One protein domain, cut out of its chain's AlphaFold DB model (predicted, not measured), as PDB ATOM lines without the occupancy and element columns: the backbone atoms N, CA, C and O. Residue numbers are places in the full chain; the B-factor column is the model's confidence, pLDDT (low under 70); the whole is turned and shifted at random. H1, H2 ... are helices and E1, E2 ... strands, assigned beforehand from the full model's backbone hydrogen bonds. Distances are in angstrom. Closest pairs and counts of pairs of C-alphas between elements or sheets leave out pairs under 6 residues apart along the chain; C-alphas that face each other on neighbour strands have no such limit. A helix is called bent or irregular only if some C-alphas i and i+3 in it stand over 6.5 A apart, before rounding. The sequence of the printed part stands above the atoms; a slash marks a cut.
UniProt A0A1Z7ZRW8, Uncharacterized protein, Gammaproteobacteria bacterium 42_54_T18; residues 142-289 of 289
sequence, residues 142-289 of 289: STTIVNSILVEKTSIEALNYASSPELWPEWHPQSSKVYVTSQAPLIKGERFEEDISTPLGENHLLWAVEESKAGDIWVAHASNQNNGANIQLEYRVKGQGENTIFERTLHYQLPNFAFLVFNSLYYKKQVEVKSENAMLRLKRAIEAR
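What this domain is: This is residues 142 to 289 of the 289 residues of an uncharacterized protein of Gammaproteobacteria bacterium 42_54_T18 (UniProt A0A1Z7ZRW8). A twisted, curled sheet of seven strands wraps part of the way round the short helix H1. The bent helix H3 follows the last strand; its long arm H3b covers edge strand E1 and reaches H2, which covers the other edge strand, E2. The printed part has 148 residues, with three named helices and seven named strands in the order E1 H1 H2 E2 E3 E4 E5 E6 E7 H3. The sheet's order is E1 - E7 - E6 - E5 - E4 - E3 - E2, all antiparallel; the class is mixed, helices and strands. The whole is compact, with a radius of gyration of the C-alphas of 14.9 A and spans of 46 by 31 by 22 A.

How they stand to each other: E1, residues 142 to 151, is antiparallel to E7, residues 243 to 254, with N 147 and O 248 2.9 A apart, within hydrogen-bond range. H1, residues 155 to 162, lies over E6, residues 230 to 240, at a height over the sheet of 7.2 A, along the strands at 17 degrees on the local plane; the closest C-alphas are those of Ser 155 and Gly 239, 5.5 A. H2, residues 165 to 171, is irregular, with C-alphas 166 and 169 7.2 A apart. It lies over E2, residues 175 to 179; the closest C-alphas are those of Pro 169 and Ser 175, 5.2 A. E2, E3 of residues 191 to 198, E4 of residues 201 to 213, E5 of residues 217 to 224, E6 and E7 form a meander, each strand the antiparallel neighbour of the one before. Within hydrogen-bond range along it are N 195 and O 177, 2.8 A; N 203 and O 196, 2.8 A; N 208 and O 221, 2.8 A; N 233 and O 220, 2.8 A; and N 245 and O 238, 2.9 A. E4 bends by 60 degrees at residue 210. By its hydrogen bonds H3, residues 257 to 287, was assigned as one helix, but it is bent: C-alphas 266 and 269 are 7.2 A apart, and H3a, residues 257 to 266, and H3b, residues 269 to 287, are about perpendicular at 73 degrees. H3b lies over E1, only just slantwise to the strands at 31 degrees on the local plane; the closest C-alphas are those of Val 151 and Lys 283, 5.8 A. With residues 278 to 285 alone H3b touches H2, C-alphas of Trp 171 and Arg 281 being closest at 4.9 A. With residues 282 to 286 alone it touches H1, at a steep tilt of 60 degrees, opposite ways, C-alphas of Ala 158 and Ile 286 being closest at 6.3 A. H1, H2, H3a and H3b make two layers with the sheet, helices on one face of it. Each O i to N i+4 pair is within hydrogen-bond range in H1, H3a and H3b; in H2 0 of 3 are, beside 3 of 4 O i to N i+3 pairs.

Where its parts are: E1 begins at C-alpha 142, (12.956, 37.517, 17.988), and measures 28.7 A; E4 measures 33.8 A, E6 32.9 A and E7 35.7 A. H3b measures 27.3 A and ends at C-alpha 287, (-10.578, 59.633, 12.684).

The domain as a whole: The C-alphas of Gly 241 and Ala 258, the two farthest apart, are 46.3 A apart. The printed part has no cut, and the link from E2 to E3, 11 residues, is long. Residues 199 to 200, 259 and 261 to 267 have pLDDT under 70.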
ATOM      1  N   SER A 142      14.068  36.612  17.742       82.88
ATOM      2  CA  SER A 142      12.956  37.517  17.988       82.88
ATOM      3  C   SER A 142      13.332  38.965  17.694       82.88
ATOM      4  O   SER A 142      14.398  39.430  18.098       82.88
ATOM      5  N   THR A 143      12.440  39.708  17.051       84.12
ATOM      6  CA  THR A 143      12.511  41.170  16.955       84.12
ATOM      7  C   THR A 143      11.185  41.766  17.408       84.12
ATOM      8  O   THR A 143      10.125  41.265  17.043       84.12
ATOM      9  N   THR A 144      11.255  42.845  18.186       88.38
ATOM     10  CA  THR A 144      10.081  43.578  18.670       88.38
ATOM     11  C   THR A 144      10.127  45.009  18.155       88.38
ATOM     12  O   THR A 144      11.158  45.674  18.256       88.38
ATOM     13  N   ILE A 145       9.007  45.478  17.612       89.62
ATOM     14  CA  ILE A 145       8.811  46.847  17.135       89.62
ATOM     15  C   ILE A 145       7.591  47.411  17.854       89.62
ATOM     16  O   ILE A 145       6.524  46.806  17.815       89.62
ATOM     17  N   VAL A 146       7.759  48.560  18.505       93.06
ATOM     18  CA  VAL A 146       6.693  49.238  19.251       93.06
ATOM     19  C   VAL A 146       6.471  50.610  18.639       93.06
ATOM     20  O   VAL A 146       7.422  51.367  18.442       93.06
ATOM     21  N   ASN A 147       5.217  50.940  18.346       93.31
ATOM     22  CA  ASN A 147       4.822  52.258  17.867       93.31
ATOM     23  C   ASN A 147       3.600  52.749  18.637       93.31
ATOM     24  O   ASN A 147       2.645  52.004  18.827       93.31
ATOM     25  N   SER A 148       3.601  54.021  19.018       94.06
ATOM     26  CA  SER A 148       2.497  54.659  19.735       94.06
ATOM     27  C   SER A 148       2.036  55.914  19.005       94.06
ATOM     28  O   SER A 148       2.870  56.686  18.527       94.06
ATOM     29  N   ILE A 149       0.729  56.154  18.958       95.81
ATOM     30  CA  ILE A 149       0.151  57.361  18.366       95.81
ATOM     31  C   ILE A 149      -1.088  57.820  19.142       95.81
ATOM     32  O   ILE A 149      -1.832  57.003  19.682       95.81
ATOM     33  N   LEU A 150      -1.307  59.134  19.199       95.88
ATOM     34  CA  LEU A 150      -2.537  59.720  19.731       95.88
ATOM     35  C   LEU A 150      -3.620  59.728  18.645       95.88
ATOM     36  O   LEU A 150      -3.383  60.262  17.556       95.88
ATOM     37  N   VAL A 151      -4.784  59.180  18.977       95.12
ATOM     38  CA  VAL A 151      -5.981  59.102  18.133       95.12
ATOM     39  C   VAL A 151      -7.115  59.877  18.801       95.12
ATOM     40  O   VAL A 151      -7.364  59.703  19.995       95.12
ATOM     41  N   GLU A 152      -7.817  60.708  18.038       94.75
ATOM     42  CA  GLU A 152      -8.925  61.558  18.502       94.75
ATOM     43  C   GLU A 152     -10.262  60.793  18.544       94.75
ATOM     44  O   GLU A 152     -11.277  61.218  17.995       94.75
ATOM     45  N   LYS A 153     -10.239  59.604  19.157       93.44
ATOM     46  CA  LYS A 153     -11.398  58.727  19.375       93.44
ATOM     47  C   LYS A 153     -11.299  58.010  20.716       93.44
ATOM     48  O   LYS A 153     -10.218  57.889  21.309       93.44
ATOM     49  N   THR A 154     -12.426  57.459  21.167       95.19
ATOM     50  CA  THR A 154     -12.473  56.666  22.399       95.19
ATOM     51  C   THR A 154     -11.674  55.368  22.264       95.19
ATOM     52  O   THR A 154     -11.457  54.845  21.168       95.19
ATOM     53  N   SER A 155     -11.245  54.803  23.396       94.69
ATOM     54  CA  SER A 155     -10.385  53.612  23.387       94.69
ATOM     55  C   SER A 155     -11.088  52.388  22.816       94.69
ATOM     56  O   SER A 155     -10.453  51.548  22.184       94.69
ATOM     57  N   ILE A 156     -12.407  52.313  22.991       94.44
ATOM     58  CA  ILE A 156     -13.241  51.250  22.432       94.44
ATOM     59  C   ILE A 156     -13.328  51.391  20.911       94.44
ATOM     60  O   ILE A 156     -13.100  50.414  20.209       94.44
ATOM     61  N   GLU A 157     -13.604  52.588  20.387       94.06
ATOM     62  CA  GLU A 157     -13.703  52.814  18.937       94.06
ATOM     63  C   GLU A 157     -12.374  52.548  18.228       94.06
ATOM     64  O   GLU A 157     -12.337  51.816  17.238       94.06
ATOM     65  N   ALA A 158     -11.276  53.090  18.767       94.31
ATOM     66  CA  ALA A 158      -9.947  52.899  18.201       94.31
ATOM     67  C   ALA A 158      -9.539  51.417  18.201       94.31
ATOM     68  O   ALA A 158      -9.043  50.910  17.192       94.31
ATOM     69  N   LEU A 159      -9.778  50.703  19.312       95.81
ATOM     70  CA  LEU A 159      -9.452  49.282  19.405       95.81
ATOM     71  C   LEU A 159     -10.347  48.434  18.500       95.81
ATOM     72  O   LEU A 159      -9.834  47.542  17.830       95.81
ATOM     73  N   ASN A 160     -11.650  48.716  18.440       95.12
ATOM     74  CA  ASN A 160     -12.588  47.987  17.586       95.12
ATOM     75  C   ASN A 160     -12.187  48.087  16.113       95.12
ATOM     76  O   ASN A 160     -12.127  47.072  15.431       95.12
ATOM     77  N   TYR A 161     -11.844  49.285  15.635       94.62
ATOM     78  CA  TYR A 161     -11.395  49.451  14.254       94.62
ATOM     79  C   TYR A 161     -10.123  48.636  13.963       94.62
ATOM     80  O   TYR A 161     -10.051  47.927  12.962       94.62
ATOM     81  N   ALA A 162      -9.128  48.691  14.855       93.94
ATOM     82  CA  ALA A 162      -7.870  47.968  14.665       93.94
ATOM     83  C   ALA A 162      -8.016  46.436  14.774       93.94
ATOM     84  O   ALA A 162      -7.321  45.697  14.078       93.94
ATOM     85  N   SER A 163      -8.922  45.955  15.629       94.75
ATOM     86  CA  SER A 163      -9.187  44.527  15.864       94.75
ATOM     87  C   SER A 163     -10.238  43.917  14.930       94.75
ATOM     88  O   SER A 163     -10.616  42.765  15.134       94.75
ATOM     89  N   SER A 164     -10.672  44.650  13.898       94.69
ATOM     90  CA  SER A 164     -11.459  44.152  12.762       94.69
ATOM     91  C   SER A 164     -10.532  43.857  11.571       94.69
ATOM     92  O   SER A 164     -10.222  44.778  10.805       94.69
ATOM     93  N   PRO A 165     -10.088  42.600  11.352       93.00
ATOM     94  CA  PRO A 165      -9.115  42.283  10.308       93.00
ATOM     95  C   PRO A 165      -9.589  42.602   8.892       93.00
ATOM     96  O   PRO A 165      -8.773  42.917   8.035       93.00
ATOM     97  N   GLU A 166     -10.899  42.603   8.635       92.44
ATOM     98  CA  GLU A 166     -11.447  42.991   7.327       92.44
ATOM     99  C   GLU A 166     -11.042  44.413   6.909       92.44
ATOM    100  O   GLU A 166     -10.915  44.699   5.722       92.44
ATOM    101  N   LEU A 167     -10.789  45.295   7.883       92.81
ATOM    102  CA  LEU A 167     -10.398  46.687   7.656       92.81
ATOM    103  C   LEU A 167      -8.880  46.860   7.514       92.81
ATOM    104  O   LEU A 167      -8.414  47.953   7.196       92.81
ATOM    105  N   TRP A 168      -8.078  45.813   7.729       92.69
ATOM    106  CA  TRP A 168      -6.617  45.899   7.636       92.69
ATOM    107  C   TRP A 168      -6.102  46.376   6.270       92.69
ATOM    108  O   TRP A 168      -5.181  47.195   6.273       92.69
ATOM    109  N   PRO A 169      -6.686  45.994   5.115       91.25
ATOM    110  CA  PRO A 169      -6.279  46.541   3.820       91.25
ATOM    111  C   PRO A 169      -6.409  48.071   3.702       91.25
ATOM    112  O   PRO A 169      -5.726  48.674   2.875       91.25
ATOM    113  N   GLU A 170      -7.241  48.728   4.524       90.94
ATOM    114  CA  GLU A 170      -7.412  50.192   4.497       90.94
ATOM    115  C   GLU A 170      -6.167  50.934   5.017       90.94
ATOM    116  O   GLU A 170      -5.869  52.049   4.576       90.94
ATOM    117  N   TRP A 171      -5.414  50.334   5.946       89.94
ATOM    118  CA  TRP A 171      -4.334  51.026   6.657       89.94
ATOM    119  C   TRP A 171      -3.016  50.247   6.738       89.94
ATOM    120  O   TRP A 171      -1.950  50.874   6.759       89.94
ATOM    121  N   HIS A 172      -3.048  48.913   6.737       87.81
ATOM    122  CA  HIS A 172      -1.863  48.066   6.811       87.81
ATOM    123  C   HIS A 172      -1.207  47.943   5.422       87.81
ATOM    124  O   HIS A 172      -1.747  47.293   4.530       87.81
ATOM    125  N   PRO A 173      -0.013  48.524   5.196       83.38
ATOM    126  CA  PRO A 173       0.564  48.670   3.857       83.38
ATOM    127  C   PRO A 173       0.975  47.349   3.195       83.38
ATOM    128  O   PRO A 173       1.280  47.350   2.007       83.38
ATOM    129  N   GLN A 174       1.061  46.260   3.962       84.94
ATOM    130  CA  GLN A 174       1.464  44.945   3.461       84.94
ATOM    131  C   GLN A 174       0.307  43.952   3.384       84.94
ATOM    132  O   GLN A 174       0.500  42.887   2.808       84.94
ATOM    133  N   SER A 175      -0.857  44.290   3.949       88.38
ATOM    134  CA  SER A 175      -2.051  43.447   3.875       88.38
ATOM    135  C   SER A 175      -2.585  43.503   2.448       88.38
ATOM    136  O   SER A 175      -3.015  44.564   2.000       88.38
ATOM    137  N   SER A 176      -2.549  42.379   1.735       86.06
ATOM    138  CA  SER A 176      -3.116  42.277   0.388       86.06
ATOM    139  C   SER A 176      -4.570  41.824   0.460       86.06
ATOM    140  O   SER A 176      -5.461  42.472  -0.091       86.06
ATOM    141  N   LYS A 177      -4.833  40.742   1.200       88.56
ATOM    142  CA  LYS A 177      -6.173  40.171   1.337       88.56
ATOM    143  C   LYS A 177      -6.355  39.521   2.697       88.56
ATOM    144  O   LYS A 177      -5.453  38.855   3.188       88.56
ATOM    145  N   VAL A 178      -7.542  39.682   3.270       90.62
ATOM    146  CA  VAL A 178      -7.921  39.072   4.545       90.62
ATOM    147  C   VAL A 178      -9.120  38.164   4.315       90.62
ATOM    148  O   VAL A 178     -10.086  38.550   3.657       90.62
ATOM    149  N   TYR A 179      -9.046  36.949   4.845       90.88
ATOM    150  CA  TYR A 179     -10.118  35.965   4.821       90.88
ATOM    151  C   TYR A 179     -10.715  35.888   6.220       90.88
ATOM    152  O   TYR A 179     -10.221  35.188   7.106       90.88
ATOM    153  N   VAL A 180     -11.780  36.655   6.422       89.88
ATOM    154  CA  VAL A 180     -12.530  36.716   7.674       89.88
ATOM    155  C   VAL A 180     -14.020  36.712   7.358       89.88
ATOM    156  O   VAL A 180     -14.452  37.225   6.328       89.88
ATOM    157  N   THR A 181     -14.815  36.073   8.212       81.62
ATOM    158  CA  THR A 181     -16.270  35.947   8.014       81.62
ATOM    159  C   THR A 181     -17.049  37.121   8.616       81.62
ATOM    160  O   THR A 181     -18.216  37.318   8.290       81.62
ATOM    161  N   SER A 182     -16.418  37.897   9.500       82.56
ATOM    162  CA  SER A 182     -17.041  38.966  10.277       82.56
ATOM    163  C   SER A 182     -16.365  40.308  10.015       82.56
ATOM    164  O   SER A 182     -15.137  40.387  10.043       82.56
ATOM    165  N   GLN A 183     -17.178  41.359   9.870       81.62
ATOM    166  CA  GLN A 183     -16.701  42.748   9.823       81.62
ATOM    167  C   GLN A 183     -16.475  43.340  11.226       81.62
ATOM    168  O   GLN A 183     -15.928  44.435  11.384       81.62
ATOM    169  N   ALA A 184     -16.930  42.631  12.263       88.50
ATOM    170  CA  ALA A 184     -16.821  43.060  13.648       88.50
ATOM    171  C   ALA A 184     -15.430  42.747  14.237       88.50
ATOM    172  O   ALA A 184     -14.718  41.888  13.709       88.50
ATOM    173  N   PRO A 185     -15.063  43.410  15.348       91.19
ATOM    174  CA  PRO A 185     -13.854  43.098  16.099       91.19
ATOM    175  C   PRO A 185     -13.799  41.623  16.487       91.19
ATOM    176  O   PRO A 185     -14.767  41.105  17.054       91.19
ATOM    177  N   LEU A 186     -12.674  40.959  16.220       94.00
ATOM    178  CA  LEU A 186     -12.523  39.555  16.589       94.00
ATOM    179  C   LEU A 186     -12.215  39.390  18.080       94.00
ATOM    180  O   LEU A 186     -11.434  40.141  18.680       94.00
ATOM    181  N   ILE A 187     -12.803  38.359  18.675       94.50
ATOM    182  CA  ILE A 187     -12.661  38.014  20.089       94.50
ATOM    183  C   ILE A 187     -11.755  36.799  20.290       94.50
ATOM    184  O   ILE A 187     -11.415  36.063  19.365       94.50
ATOM    185  N   LYS A 188     -11.350  36.580  21.543       95.44
ATOM    186  CA  LYS A 188     -10.484  35.464  21.932       95.44
ATOM    187  C   LYS A 188     -11.024  34.120  21.426       95.44
ATOM    188  O   LYS A 188     -12.168  33.764  21.693       95.44
ATOM    189  N   GLY A 189     -10.145  33.343  20.799       93.56
ATOM    190  CA  GLY A 189     -10.429  32.017  20.253       93.56
ATOM    191  C   GLY A 189     -10.797  32.018  18.769       93.56
ATOM    192  O   GLY A 189     -10.720  30.962  18.140       93.56
ATOM    193  N   GLU A 190     -11.141  33.172  18.196       95.19
ATOM    194  CA  GLU A 190     -11.416  33.294  16.766       95.19
ATOM    195  C   GLU A 190     -10.128  33.250  15.938       95.19
ATOM    196  O   GLU A 190      -9.026  33.534  16.419       95.19
ATOM    197  N   ARG A 191     -10.270  32.842  14.677       95.25
ATOM    198  CA  ARG A 191      -9.170  32.657  13.728       95.25
ATOM    199  C   ARG A 191      -9.523  33.297  12.399       95.25
ATOM    200  O   ARG A 191     -10.695  33.356  12.036       95.25
ATOM    201  N   PHE A 192      -8.505  33.748  11.687       95.50
ATOM    202  CA  PHE A 192      -8.639  34.321  10.353       95.50
ATOM    203  C   PHE A 192      -7.344  34.112   9.572       95.50
ATOM    204  O   PHE A 192      -6.322  33.724  10.142       95.50
ATOM    205  N   GLU A 193      -7.387  34.360   8.270       95.50
ATOM    206  CA  GLU A 193      -6.222  34.213   7.398       95.50
ATOM    207  C   GLU A 193      -5.918  35.539   6.703       95.50
ATOM    208  O   GLU A 193      -6.819  36.336   6.433       95.50
ATOM    209  N   GLU A 194      -4.649  35.785   6.408       94.75
ATOM    210  CA  GLU A 194      -4.196  36.998   5.731       94.75
ATOM    211  C   GLU A 194      -3.095  36.663   4.724       94.75
ATOM    212  O   GLU A 194      -2.121  35.988   5.053       94.75
ATOM    213  N   ASP A 195      -3.223  37.197   3.513       93.06
ATOM    214  CA  ASP A 195      -2.151  37.234   2.525       93.06
ATOM    215  C   ASP A 195      -1.413  38.575   2.633       93.06
ATOM    216  O   ASP A 195      -2.010  39.646   2.450       93.06
ATOM    217  N   ILE A 196      -0.104  38.517   2.889       89.88
ATOM    218  CA  ILE A 196       0.776  39.687   2.936       89.88
ATOM    219  C   ILE A 196       1.821  39.673   1.825       89.88
ATOM    220  O   ILE A 196       2.476  38.662   1.559       89.88
ATOM    221  N   SER A 197       2.077  40.854   1.264       85.44
ATOM    222  CA  SER A 197       3.154  41.041   0.294       85.44
ATOM    223  C   SER A 197       4.417  41.555   0.987       85.44
ATOM    224  O   SER A 197       4.456  42.623   1.618       85.44
ATOM    225  N   THR A 198       5.488  40.768   0.895       78.12
ATOM    226  CA  THR A 198       6.808  41.125   1.422       78.12
ATOM    227  C   THR A 198       7.814  41.252   0.280       78.12
ATOM    228  O   THR A 198       7.620  40.672  -0.785       78.12
ATOM    229  N   PRO A 199       8.944  41.948   0.484       69.81
ATOM    230  CA  PRO A 199      10.014  42.003  -0.516       69.81
ATOM    231  C   PRO A 199      10.576  40.627  -0.918       69.81
ATOM    232  O   PRO A 199      11.179  40.498  -1.976       69.81
ATOM    233  N   LEU A 200      10.386  39.608  -0.071       69.75
ATOM    234  CA  LEU A 200      10.807  38.225  -0.308       69.75
ATOM    235  C   LEU A 200       9.729  37.385  -1.023       69.75
ATOM    236  O   LEU A 200       9.993  36.232  -1.350       69.75
ATOM    237  N   GLY A 201       8.539  37.947  -1.261       79.94
ATOM    238  CA  GLY A 201       7.400  37.282  -1.893       79.94
ATOM    239  C   GLY A 201       6.096  37.415  -1.103       79.94
ATOM    240  O   GLY A 201       6.043  38.033  -0.032       79.94
ATOM    241  N   GLU A 202       5.041  36.813  -1.647       87.38
ATOM    242  CA  GLU A 202       3.741  36.665  -0.989       87.38
ATOM    243  C   GLU A 202       3.831  35.634   0.141       87.38
ATOM    244  O   GLU A 202       4.481  34.595   0.000       87.38
ATOM    245  N   ASN A 203       3.194  35.929   1.270       90.12
ATOM    246  CA  ASN A 203       3.120  35.023   2.409       90.12
ATOM    247  C   ASN A 203       1.682  34.904   2.897       90.12
ATOM    248  O   ASN A 203       0.978  35.903   2.997       90.12
ATOM    249  N   HIS A 204       1.309  33.693   3.280       94.38
ATOM    250  CA  HIS A 204       0.021  33.359   3.851       94.38
ATOM    251  C   HIS A 204       0.166  33.148   5.362       94.38
ATOM    252  O   HIS A 204       0.975  32.332   5.827       94.38
ATOM    253  N   LEU A 205      -0.590  33.920   6.133       94.38
ATOM    254  CA  LEU A 205      -0.580  33.933   7.589       94.38
ATOM    255  C   LEU A 205      -1.872  33.324   8.127       94.38
ATOM    256  O   LEU A 205      -2.965  33.745   7.755       94.38
ATOM    257  N   LEU A 206      -1.734  32.386   9.062       95.69
ATOM    258  CA  LEU A 206      -2.854  31.859   9.839       95.69
ATOM    259  C   LEU A 206      -2.854  32.513  11.214       95.69
ATOM    260  O   LEU A 206      -1.938  32.265  12.002       95.69
ATOM    261  N   TRP A 207      -3.867  33.326  11.495       96.31
ATOM    262  CA  TRP A 207      -4.007  34.083  12.732       96.31
ATOM    263  C   TRP A 207      -4.967  33.412  13.720       96.31
ATOM    264  O   TRP A 207      -5.977  32.815  13.343       96.31
ATOM    265  N   ALA A 208      -4.680  33.568  15.009       96.75
ATOM    266  CA  ALA A 208      -5.554  33.208  16.115       96.75
ATOM    267  C   ALA A 208      -5.539  34.316  17.173       96.75
ATOM    268  O   ALA A 208      -4.472  34.767  17.588       96.75
ATOM    269  N   VAL A 209      -6.717  34.746  17.622       96.88
ATOM    270  CA  VAL A 209      -6.851  35.760  18.673       96.88
ATOM    271  C   VAL A 209      -6.688  35.094  20.037       96.88
ATOM    272  O   VAL A 209      -7.468  34.218  20.418       96.88
ATOM    273  N   GLU A 210      -5.683  35.515  20.795       96.06
ATOM    274  CA  GLU A 210      -5.340  34.929  22.096       96.06
ATOM    275  C   GLU A 210      -5.961  35.697  23.266       96.06
ATOM    276  O   GLU A 210      -6.356  35.104  24.278       96.06
ATOM    277  N   GLU A 211      -6.095  37.014  23.118       96.38
ATOM    278  CA  GLU A 211      -6.649  37.905  24.130       96.38
ATOM    279  C   GLU A 211      -7.434  39.040  23.469       96.38
ATOM    280  O   GLU A 211      -7.012  39.607  22.468       96.38
ATOM    281  N   SER A 212      -8.598  39.369  24.029       95.81
ATOM    282  CA  SER A 212      -9.422  40.488  23.576       95.81
ATOM    283  C   SER A 212     -10.189  41.047  24.773       95.81
ATOM    284  O   SER A 212     -10.961  40.330  25.415       95.81
ATOM    285  N   LYS A 213      -9.924  42.312  25.112       95.75
ATOM    286  CA  LYS A 213     -10.601  43.091  26.153       95.75
ATOM    287  C   LYS A 213     -10.972  44.447  25.570       95.75
ATOM    288  O   LYS A 213     -10.099  45.238  25.209       95.75
ATOM    289  N   ALA A 214     -12.270  44.717  25.493       93.00
ATOM    290  CA  ALA A 214     -12.782  45.950  24.910       93.00
ATOM    291  C   ALA A 214     -12.185  47.191  25.597       93.00
ATOM    292  O   ALA A 214     -12.230  47.312  26.821       93.00
ATOM    293  N   GLY A 215     -11.639  48.109  24.797       92.56
ATOM    294  CA  GLY A 215     -11.058  49.363  25.277       92.56
ATOM    295  C   GLY A 215      -9.767  49.236  26.093       92.56
ATOM    296  O   GLY A 215      -9.394  50.219  26.725       92.56
ATOM    297  N   ASP A 216      -9.095  48.077  26.083       94.88
ATOM    298  CA  ASP A 216      -7.835  47.862  26.815       94.88
ATOM    299  C   ASP A 216      -6.769  47.182  25.942       94.88
ATOM    300  O   ASP A 216      -5.783  47.815  25.552       94.88
ATOM    301  N   ILE A 217      -6.974  45.910  25.577       96.94
ATOM    302  CA  ILE A 217      -5.958  45.103  24.890       96.94
ATOM    303  C   ILE A 217      -6.562  44.130  23.876       96.94
ATOM    304  O   ILE A 217      -7.614  43.533  24.107       96.94
ATOM    305  N   TRP A 218      -5.852  43.924  22.772       97.88
ATOM    306  CA  TRP A 218      -6.118  42.866  21.804       97.88
ATOM    307  C   TRP A 218      -4.803  42.225  21.361       97.88
ATOM    308  O   TRP A 218      -3.851  42.936  21.041       97.88
ATOM    309  N   VAL A 219      -4.739  40.894  21.355       97.69
ATOM    310  CA  VAL A 219      -3.539  40.127  20.995       97.69
ATOM    311  C   VAL A 219      -3.912  39.009  20.036       97.69
ATOM    312  O   VAL A 219      -4.792  38.196  20.333       97.69
ATOM    313  N   ALA A 220      -3.195  38.925  18.919       97.00
ATOM    314  CA  ALA A 220      -3.294  37.819  17.980       97.00
ATOM    315  C   ALA A 220      -1.920  37.257  17.624       97.00
ATOM    316  O   ALA A 220      -0.942  37.990  17.481       97.00
ATOM    317  N   HIS A 221      -1.873  35.943  17.445       97.12
ATOM    318  CA  HIS A 221      -0.694  35.214  17.011       97.12
ATOM    319  C   HIS A 221      -0.907  34.679  15.595       97.12
ATOM    320  O   HIS A 221      -1.936  34.070  15.309       97.12
ATOM    321  N   ALA A 222       0.075  34.870  14.721       94.88
ATOM    322  CA  ALA A 222       0.121  34.350  13.368       94.88
ATOM    323  C   ALA A 222       1.251  33.340  13.190       94.88
ATOM    324  O   ALA A 222       2.370  33.543  13.665       94.88
ATOM    325  N   SER A 223       0.981  32.293  12.418       93.50
ATOM    326  CA  SER A 223       2.013  31.414  11.868       93.50
ATOM    327  C   SER A 223       2.084  31.580  10.353       93.50
ATOM    328  O   SER A 223       1.089  31.386   9.647       93.50
ATOM    329  N   ASN A 224       3.264  31.939   9.852       91.62
ATOM    330  CA  ASN A 224       3.524  32.093   8.429       91.62
ATOM    331  C   ASN A 224       3.766  30.725   7.780       91.62
ATOM    332  O   ASN A 224       4.755  30.050   8.072       91.62
ATOM    333  N   GLN A 225       2.878  30.339   6.865       92.62
ATOM    334  CA  GLN A 225       2.908  29.025   6.219       92.62
ATOM    335  C   GLN A 225       4.031  28.889   5.178       92.62
ATOM    336  O   GLN A 225       4.431  27.776   4.846       92.62
ATOM    337  N   ASN A 226       4.567  30.002   4.672       87.25
ATOM    338  CA  ASN A 226       5.581  29.999   3.618       87.25
ATOM    339  C   ASN A 226       7.005  29.920   4.168       87.25
ATOM    340  O   ASN A 226       7.850  29.244   3.585       87.25
ATOM    341  N   ASN A 227       7.294  30.630   5.261       83.50
ATOM    342  CA  ASN A 227       8.654  30.737   5.799       83.50
ATOM    343  C   ASN A 227       8.801  30.267   7.254       83.50
ATOM    344  O   ASN A 227       9.913  30.300   7.776       83.50
ATOM    345  N   GLY A 228       7.718  29.827   7.905       84.50
ATOM    346  CA  GLY A 228       7.740  29.317   9.278       84.50
ATOM    347  C   GLY A 228       7.967  30.382  10.355       84.50
ATOM    348  O   GLY A 228       8.263  30.031  11.496       84.50
ATOM    349  N   ALA A 229       7.873  31.670  10.016       87.38
ATOM    350  CA  ALA A 229       7.939  32.744  10.997       87.38
ATOM    351  C   ALA A 229       6.688  32.757  11.882       87.38
ATOM    352  O   ALA A 229       5.566  32.589  11.403       87.38
ATOM    353  N   ASN A 230       6.888  33.029  13.167       91.88
ATOM    354  CA  ASN A 230       5.800  33.290  14.100       91.88
ATOM    355  C   ASN A 230       5.698  34.792  14.335       91.88
ATOM    356  O   ASN A 230       6.716  35.477  14.442       91.88
ATOM    357  N   ILE A 231       4.480  35.309  14.390       93.38
ATOM    358  CA  ILE A 231       4.198  36.729  14.563       93.38
ATOM    359  C   ILE A 231       3.216  36.850  15.718       93.38
ATOM    360  O   ILE A 231       2.238  36.125  15.778       93.38
ATOM    361  N   GLN A 232       3.447  37.786  16.619       95.88
ATOM    362  CA  GLN A 232       2.493  38.187  17.632       95.88
ATOM    363  C   GLN A 232       2.255  39.682  17.476       95.88
ATOM    364  O   GLN A 232       3.186  40.490  17.444       95.88
ATOM    365  N   LEU A 233       0.987  40.038  17.343       95.31
ATOM    366  CA  LEU A 233       0.530  41.398  17.181       95.31
ATOM    367  C   LEU A 233      -0.311  41.774  18.385       95.31
ATOM    368  O   LEU A 233      -1.278  41.094  18.717       95.31
ATOM    369  N   GLU A 234       0.073  42.863  19.026       97.44
ATOM    370  CA  GLU A 234      -0.561  43.354  20.232       97.44
ATOM    371  C   GLU A 234      -0.950  44.816  20.042       97.44
ATOM    372  O   GLU A 234      -0.144  45.647  19.619       97.44
ATOM    373  N   TYR A 235      -2.201  45.118  20.363       97.06
ATOM    374  CA  TYR A 235      -2.742  46.463  20.409       97.06
ATOM    375  C   TYR A 235      -3.127  46.785  21.842       97.06
ATOM    376  O   TYR A 235      -3.914  46.063  22.454       97.06
ATOM    377  N   ARG A 236      -2.590  47.883  22.366       97.25
ATOM    378  CA  ARG A 236      -2.975  48.446  23.657       97.25
ATOM    379  C   ARG A 236      -3.521  49.839  23.462       97.25
ATOM    380  O   ARG A 236      -2.969  50.636  22.707       97.25
ATOM    381  N   VAL A 237      -4.575  50.153  24.195       96.69
ATOM    382  CA  VAL A 237      -5.183  51.479  24.187       96.69
ATOM    383  C   VAL A 237      -5.261  52.026  25.602       96.69
ATOM    384  O   VAL A 237      -5.533  51.304  26.558       96.69
ATOM    385  N   LYS A 238      -4.996  53.323  25.751       95.56
ATOM    386  CA  LYS A 238      -5.163  54.044  27.016       95.56
ATOM    387  C   LYS A 238      -5.949  55.321  26.774       95.56
ATOM    388  O   LYS A 238      -5.486  56.199  26.045       95.56
ATOM    389  N   GLY A 239      -7.116  55.424  27.400       91.50
ATOM    390  CA  GLY A 239      -7.975  56.600  27.295       91.50
ATOM    391  C   GLY A 239      -7.364  57.840  27.951       91.50
ATOM    392  O   GLY A 239      -6.779  57.770  29.032       91.50
ATOM    393  N   GLN A 240      -7.529  58.983  27.293       89.12
ATOM    394  CA  GLN A 240      -7.175  60.327  27.745       89.12
ATOM    395  C   GLN A 240      -8.341  61.285  27.445       89.12
ATOM    396  O   GLN A 240      -8.263  62.138  26.562       89.12
ATOM    397  N   GLY A 241      -9.449  61.124  28.175       85.38
ATOM    398  CA  GLY A 241     -10.682  61.874  27.917       85.38
ATOM    399  C   GLY A 241     -11.359  61.393  26.634       85.38
ATOM    400  O   GLY A 241     -11.692  60.215  26.532       85.38
ATOM    401  N   GLU A 242     -11.544  62.293  25.667       87.25
ATOM    402  CA  GLU A 242     -12.102  61.971  24.340       87.25
ATOM    403  C   GLU A 242     -11.065  61.368  23.376       87.25
ATOM    404  O   GLU A 242     -11.427  60.813  22.342       87.25
ATOM    405  N   ASN A 243      -9.781  61.413  23.745       92.50
ATOM    406  CA  ASN A 243      -8.676  60.895  22.943       92.50
ATOM    407  C   ASN A 243      -8.146  59.575  23.510       92.50
ATOM    408  O   ASN A 243      -8.359  59.240  24.677       92.50
ATOM    409  N   THR A 244      -7.374  58.849  22.707       95.06
ATOM    410  CA  THR A 244      -6.739  57.588  23.100       95.06
ATOM    411  C   THR A 244      -5.294  57.539  22.635       95.06
ATOM    412  O   THR A 244      -4.981  57.862  21.490       95.06
ATOM    413  N   ILE A 245      -4.403  57.067  23.504       96.25
ATOM    414  CA  ILE A 245      -3.070  56.624  23.093       96.25
ATOM    415  C   ILE A 245      -3.196  55.182  22.611       96.25
ATOM    416  O   ILE A 245      -3.489  54.292  23.410       96.25
ATOM    417  N   PHE A 246      -2.988  54.970  21.315       96.56
ATOM    418  CA  PHE A 246      -2.967  53.657  20.687       96.56
ATOM    419  C   PHE A 246      -1.518  53.200  20.515       96.56
ATOM    420  O   PHE A 246      -0.717  53.872  19.863       96.56
ATOM    421  N   GLU A 247      -1.185  52.048  21.081       96.88
ATOM    422  CA  GLU A 247       0.123  51.412  20.994       96.88
ATOM    423  C   GLU A 247       0.001  50.082  20.251       96.88
ATOM    424  O   GLU A 247      -0.837  49.242  20.575       96.88
ATOM    425  N   ARG A 248       0.855  49.893  19.247       95.75
ATOM    426  CA  ARG A 248       1.013  48.649  18.502       95.75
ATOM    427  C   ARG A 248       2.377  48.060  18.810       95.75
ATOM    428  O   ARG A 248       3.396  48.689  18.527       95.75
ATOM    429  N   THR A 249       2.379  46.820  19.272       95.12
ATOM    430  CA  THR A 249       3.575  46.004  19.455       95.12
ATOM    431  C   THR A 249       3.543  44.856  18.457       95.12
ATOM    432  O   THR A 249       2.646  44.018  18.472       95.12
ATOM    433  N   LEU A 250       4.519  44.835  17.554       92.81
ATOM    434  CA  LEU A 250       4.750  43.752  16.607       92.81
ATOM    435  C   LEU A 250       5.968  42.960  17.073       92.81
ATOM    436  O   LEU A 250       7.100  43.443  17.000       92.81
ATOM    437  N   HIS A 251       5.732  41.739  17.522       91.06
ATOM    438  CA  HIS A 251       6.769  40.772  17.830       91.06
ATOM    439  C   HIS A 251       6.810  39.723  16.722       91.06
ATOM    440  O   HIS A 251       5.775  39.206  16.319       91.06
ATOM    441  N   TYR A 252       7.986  39.404  16.198       88.38
ATOM    442  CA  TYR A 252       8.115  38.311  15.239       88.38
ATOM    443  C   TYR A 252       9.382  37.512  15.477       88.38
ATOM    444  O   TYR A 252      10.431  38.049  15.841       88.38
ATOM    445  N   GLN A 253       9.266  36.214  15.240       87.44
ATOM    446  CA  GLN A 253      10.308  35.227  15.418       87.44
ATOM    447  C   GLN A 253      10.600  34.549  14.083       87.44
ATOM    448  O   GLN A 253       9.735  33.908  13.489       87.44
ATOM    449  N   LEU A 254      11.840  34.691  13.618       85.50
ATOM    450  CA  LEU A 254      12.333  34.042  12.405       85.50
ATOM    451  C   LEU A 254      13.018  32.717  12.776       85.50
ATOM    452  O   LEU A 254      13.700  32.666  13.803       85.50
ATOM    453  N   PRO A 255      12.872  31.657  11.961       78.50
ATOM    454  CA  PRO A 255      13.357  30.324  12.322       78.50
ATOM    455  C   PRO A 255      14.878  30.167  12.220       78.50
ATOM    456  O   PRO A 255      15.445  29.383  12.969       78.50
ATOM    457  N   ASN A 256      15.542  30.911  11.323       78.62
ATOM    458  CA  ASN A 256      16.969  30.739  11.033       78.62
ATOM    459  C   ASN A 256      17.733  32.068  11.047       78.62
ATOM    460  O   ASN A 256      17.227  33.097  10.584       78.62
ATOM    461  N   PHE A 257      19.010  32.014  11.444       77.38
ATOM    462  CA  PHE A 257      19.901  33.181  11.511       77.38
ATOM    463  C   PHE A 257      20.103  33.905  10.167       77.38
ATOM    464  O   PHE A 257      20.313  35.115  10.140       77.38
ATOM    465  N   ALA A 258      20.007  33.209   9.029       71.88
ATOM    466  CA  ALA A 258      20.123  33.860   7.721       71.88
ATOM    467  C   ALA A 258      19.127  35.025   7.580       71.88
ATOM    468  O   ALA A 258      19.505  36.128   7.180       71.88
ATOM    469  N   PHE A 259      17.876  34.813   7.999       69.44
ATOM    470  CA  PHE A 259      16.846  35.844   7.945       69.44
ATOM    471  C   PHE A 259      17.128  37.006   8.902       69.44
ATOM    472  O   PHE A 259      16.771  38.133   8.570       69.44
ATOM    473  N   LEU A 260      17.825  36.784  10.025       71.12
ATOM    474  CA  LEU A 260      18.288  37.878  10.884       71.12
ATOM    475  C   LEU A 260      19.249  38.810  10.176       71.12
ATOM    476  O   LEU A 260      19.095  40.020  10.280       71.12
ATOM    477  N   VAL A 261      20.253  38.260   9.495       69.50
ATOM    478  CA  VAL A 261      21.275  39.074   8.825       69.50
ATOM    479  C   VAL A 261      20.627  39.912   7.732       69.50
ATOM    480  O   VAL A 261      20.833  41.126   7.680       69.50
ATOM    481  N   PHE A 262      19.776  39.285   6.914       68.31
ATOM    482  CA  PHE A 262      18.999  39.999   5.904       68.31
ATOM    483  C   PHE A 262      18.101  41.069   6.537       68.31
ATOM    484  O   PHE A 262      18.084  42.210   6.070       68.31
ATOM    485  N   ASN A 263      17.401  40.741   7.625       68.25
ATOM    486  CA  ASN A 263      16.518  41.675   8.310       68.25
ATOM    487  C   ASN A 263      17.278  42.867   8.914       68.25
ATOM    488  O   ASN A 263      16.935  44.021   8.663       68.25
ATOM    489  N   SER A 264      18.347  42.602   9.662       67.50
ATOM    490  CA  SER A 264      19.116  43.615  10.387       67.50
ATOM    491  C   SER A 264      19.857  44.574   9.459       67.50
ATOM    492  O   SER A 264      19.947  45.756   9.782       67.50
ATOM    493  N   LEU A 265      20.411  44.092   8.342       65.75
ATOM    494  CA  LEU A 265      21.210  44.929   7.442       65.75
ATOM    495  C   LEU A 265      20.354  45.716   6.442       65.75
ATOM    496  O   LEU A 265      20.694  46.855   6.129       65.75
ATOM    497  N   TYR A 266      19.248  45.141   5.958       64.12
ATOM    498  CA  TYR A 266      18.473  45.736   4.861       64.12
ATOM    499  C   TYR A 266      17.055  46.159   5.242       64.12
ATOM    500  O   TYR A 266      16.570  47.177   4.740       64.12
ATOM    501  N   TYR A 267      16.376  45.407   6.112       67.38
ATOM    502  CA  TYR A 267      14.935  45.573   6.308       67.38
ATOM    503  C   TYR A 267      14.542  46.323   7.568       67.38
ATOM    504  O   TYR A 267      13.496  46.959   7.533       67.38
ATOM    505  N   LYS A 268      15.358  46.358   8.627       71.06
ATOM    506  CA  LYS A 268      14.987  47.015   9.891       71.06
ATOM    507  C   LYS A 268      14.469  48.441   9.676       71.06
ATOM    508  O   LYS A 268      13.342  48.747  10.045       71.06
ATOM    509  N   LYS A 269      15.232  49.265   8.949       76.06
ATOM    510  CA  LYS A 269      14.841  50.646   8.624       76.06
ATOM    511  C   LYS A 269      13.568  50.719   7.775       76.06
ATOM    512  O   LYS A 269      12.746  51.607   7.964       76.06
ATOM    513  N   GLN A 270      13.392  49.798   6.828       78.62
ATOM    514  CA  GLN A 270      12.194  49.773   5.985       78.62
ATOM    515  C   GLN A 270      10.957  49.333   6.768       78.62
ATOM    516  O   GLN A 270       9.881  49.877   6.546       78.62
ATOM    517  N   VAL A 271      11.096  48.359   7.668       78.12
ATOM    518  CA  VAL A 271      10.008  47.862   8.514       78.12
ATOM    519  C   VAL A 271       9.598  48.934   9.518       78.12
ATOM    520  O   VAL A 271       8.406  49.170   9.667       78.12
ATOM    521  N   GLU A 272      10.550  49.642  10.131       82.50
ATOM    522  CA  GLU A 272      10.269  50.786  11.012       82.50
ATOM    523  C   GLU A 272       9.472  51.871  10.273       82.50
ATOM    524  O   GLU A 272       8.365  52.208  10.689       82.50
ATOM    525  N   VAL A 273       9.949  52.319   9.104       85.19
ATOM    526  CA  VAL A 273       9.247  53.320   8.277       85.19
ATOM    527  C   VAL A 273       7.866  52.827   7.830       85.19
ATOM    528  O   VAL A 273       6.901  53.592   7.817       85.19
ATOM    529  N   LYS A 274       7.729  51.554   7.441       85.38
ATOM    530  CA  LYS A 274       6.426  50.974   7.074       85.38
ATOM    531  C   LYS A 274       5.482  50.909   8.272       85.38
ATOM    532  O   LYS A 274       4.298  51.183   8.100       85.38
ATOM    533  N   SER A 275       5.992  50.584   9.456       85.19
ATOM    534  CA  SER A 275       5.205  50.517  10.685       85.19
ATOM    535  C   SER A 275       4.715  51.901  11.109       85.19
ATOM    536  O   SER A 275       3.528  52.071  11.374       85.19
ATOM    537  N   GLU A 276       5.574  52.921  11.062       88.62
ATOM    538  CA  GLU A 276       5.185  54.315  11.313       88.62
ATOM    539  C   GLU A 276       4.117  54.802  10.325       88.62
ATOM    540  O   GLU A 276       3.090  55.355  10.722       88.62
ATOM    541  N   ASN A 277       4.308  54.532   9.030       90.44
ATOM    542  CA  ASN A 277       3.319  54.877   8.008       90.44
ATOM    543  C   ASN A 277       1.987  54.146   8.214       90.44
ATOM    544  O   ASN A 277       0.932  54.743   7.994       90.44
ATOM    545  N   ALA A 278       2.017  52.880   8.645       89.81
ATOM    546  CA  ALA A 278       0.814  52.126   8.983       89.81
ATOM    547  C   ALA A 278       0.057  52.784  10.145       89.81
ATOM    548  O   ALA A 278      -1.153  52.951  10.052       89.81
ATOM    549  N   MET A 279       0.759  53.241  11.188       92.56
ATOM    550  CA  MET A 279       0.143  53.938  12.326       92.56
ATOM    551  C   MET A 279      -0.486  55.276  11.926       92.56
ATOM    552  O   MET A 279      -1.573  55.613  12.390       92.56
ATOM    553  N   LEU A 280       0.154  56.030  11.028       93.75
ATOM    554  CA  LEU A 280      -0.415  57.271  10.493       93.75
ATOM    555  C   LEU A 280      -1.669  57.015   9.646       93.75
ATOM    556  O   LEU A 280      -2.625  57.787   9.719       93.75
ATOM    557  N   ARG A 281      -1.679  55.946   8.839       94.25
ATOM    558  CA  ARG A 281      -2.861  55.534   8.066       94.25
ATOM    559  C   ARG A 281      -3.984  55.062   8.981       94.25
ATOM    560  O   ARG A 281      -5.112  55.494   8.787       94.25
ATOM    561  N   LEU A 282      -3.653  54.257   9.990       93.56
ATOM    562  CA  LEU A 282      -4.587  53.775  11.004       93.56
ATOM    563  C   LEU A 282      -5.265  54.952  11.705       93.56
ATOM    564  O   LEU A 282      -6.487  55.015  11.733       93.56
ATOM    565  N   LYS A 283      -4.476  55.924  12.185       94.75
ATOM    566  CA  LYS A 283      -4.996  57.151  12.794       94.75
ATOM    567  C   LYS A 283      -6.003  57.847  11.877       94.75
ATOM    568  O   LYS A 283      -7.137  58.073  12.281       94.75
ATOM    569  N   ARG A 284      -5.613  58.133  10.630       94.50
ATOM    570  CA  ARG A 284      -6.492  58.809   9.661       94.50
ATOM    571  C   ARG A 284      -7.770  58.022   9.378       94.50
ATOM    572  O   ARG A 284      -8.817  58.632   9.217       94.50
ATOM    573  N   ALA A 285      -7.681  56.699   9.288       93.25
ATOM    574  CA  ALA A 285      -8.828  55.855   8.983       93.25
ATOM    575  C   ALA A 285      -9.813  55.760  10.158       93.25
ATOM    576  O   ALA A 285     -11.021  55.778   9.937       93.25
ATOM    577  N   ILE A 286      -9.303  55.734  11.395       93.00
ATOM    578  CA  ILE A 286     -10.120  55.801  12.613       93.00
ATOM    579  C   ILE A 286     -10.804  57.171  12.738       93.00
ATOM    580  O   ILE A 286     -11.992  57.240  13.031       93.00
ATOM    581  N   GLU A 287     -10.071  58.262  12.508       92.81
ATOM    582  CA  GLU A 287     -10.578  59.633  12.684       92.81
ATOM    583  C   GLU A 287     -11.542  60.079  11.578       92.81
ATOM    584  O   GLU A 287     -12.342  60.985  11.789       92.81
ATOM    585  N   ALA A 288     -11.489  59.443  10.406       90.81
ATOM    586  CA  ALA A 288     -12.399  59.720   9.297       90.81
ATOM    587  C   ALA A 288     -13.791  59.076   9.454       90.81
ATOM    588  O   ALA A 288     -14.673  59.359   8.639       90.81
ATOM    589  N   ARG A 289     -13.980  58.199  10.446       81.81
ATOM    590  CA  ARG A 289     -15.257  57.541  10.763       81.81
ATOM    591  C   ARG A 289     -15.929  58.215  11.949       81.81
ATOM    592  O   ARG A 289     -17.171  58.298  11.951       81.81
TER     593      ARG A 289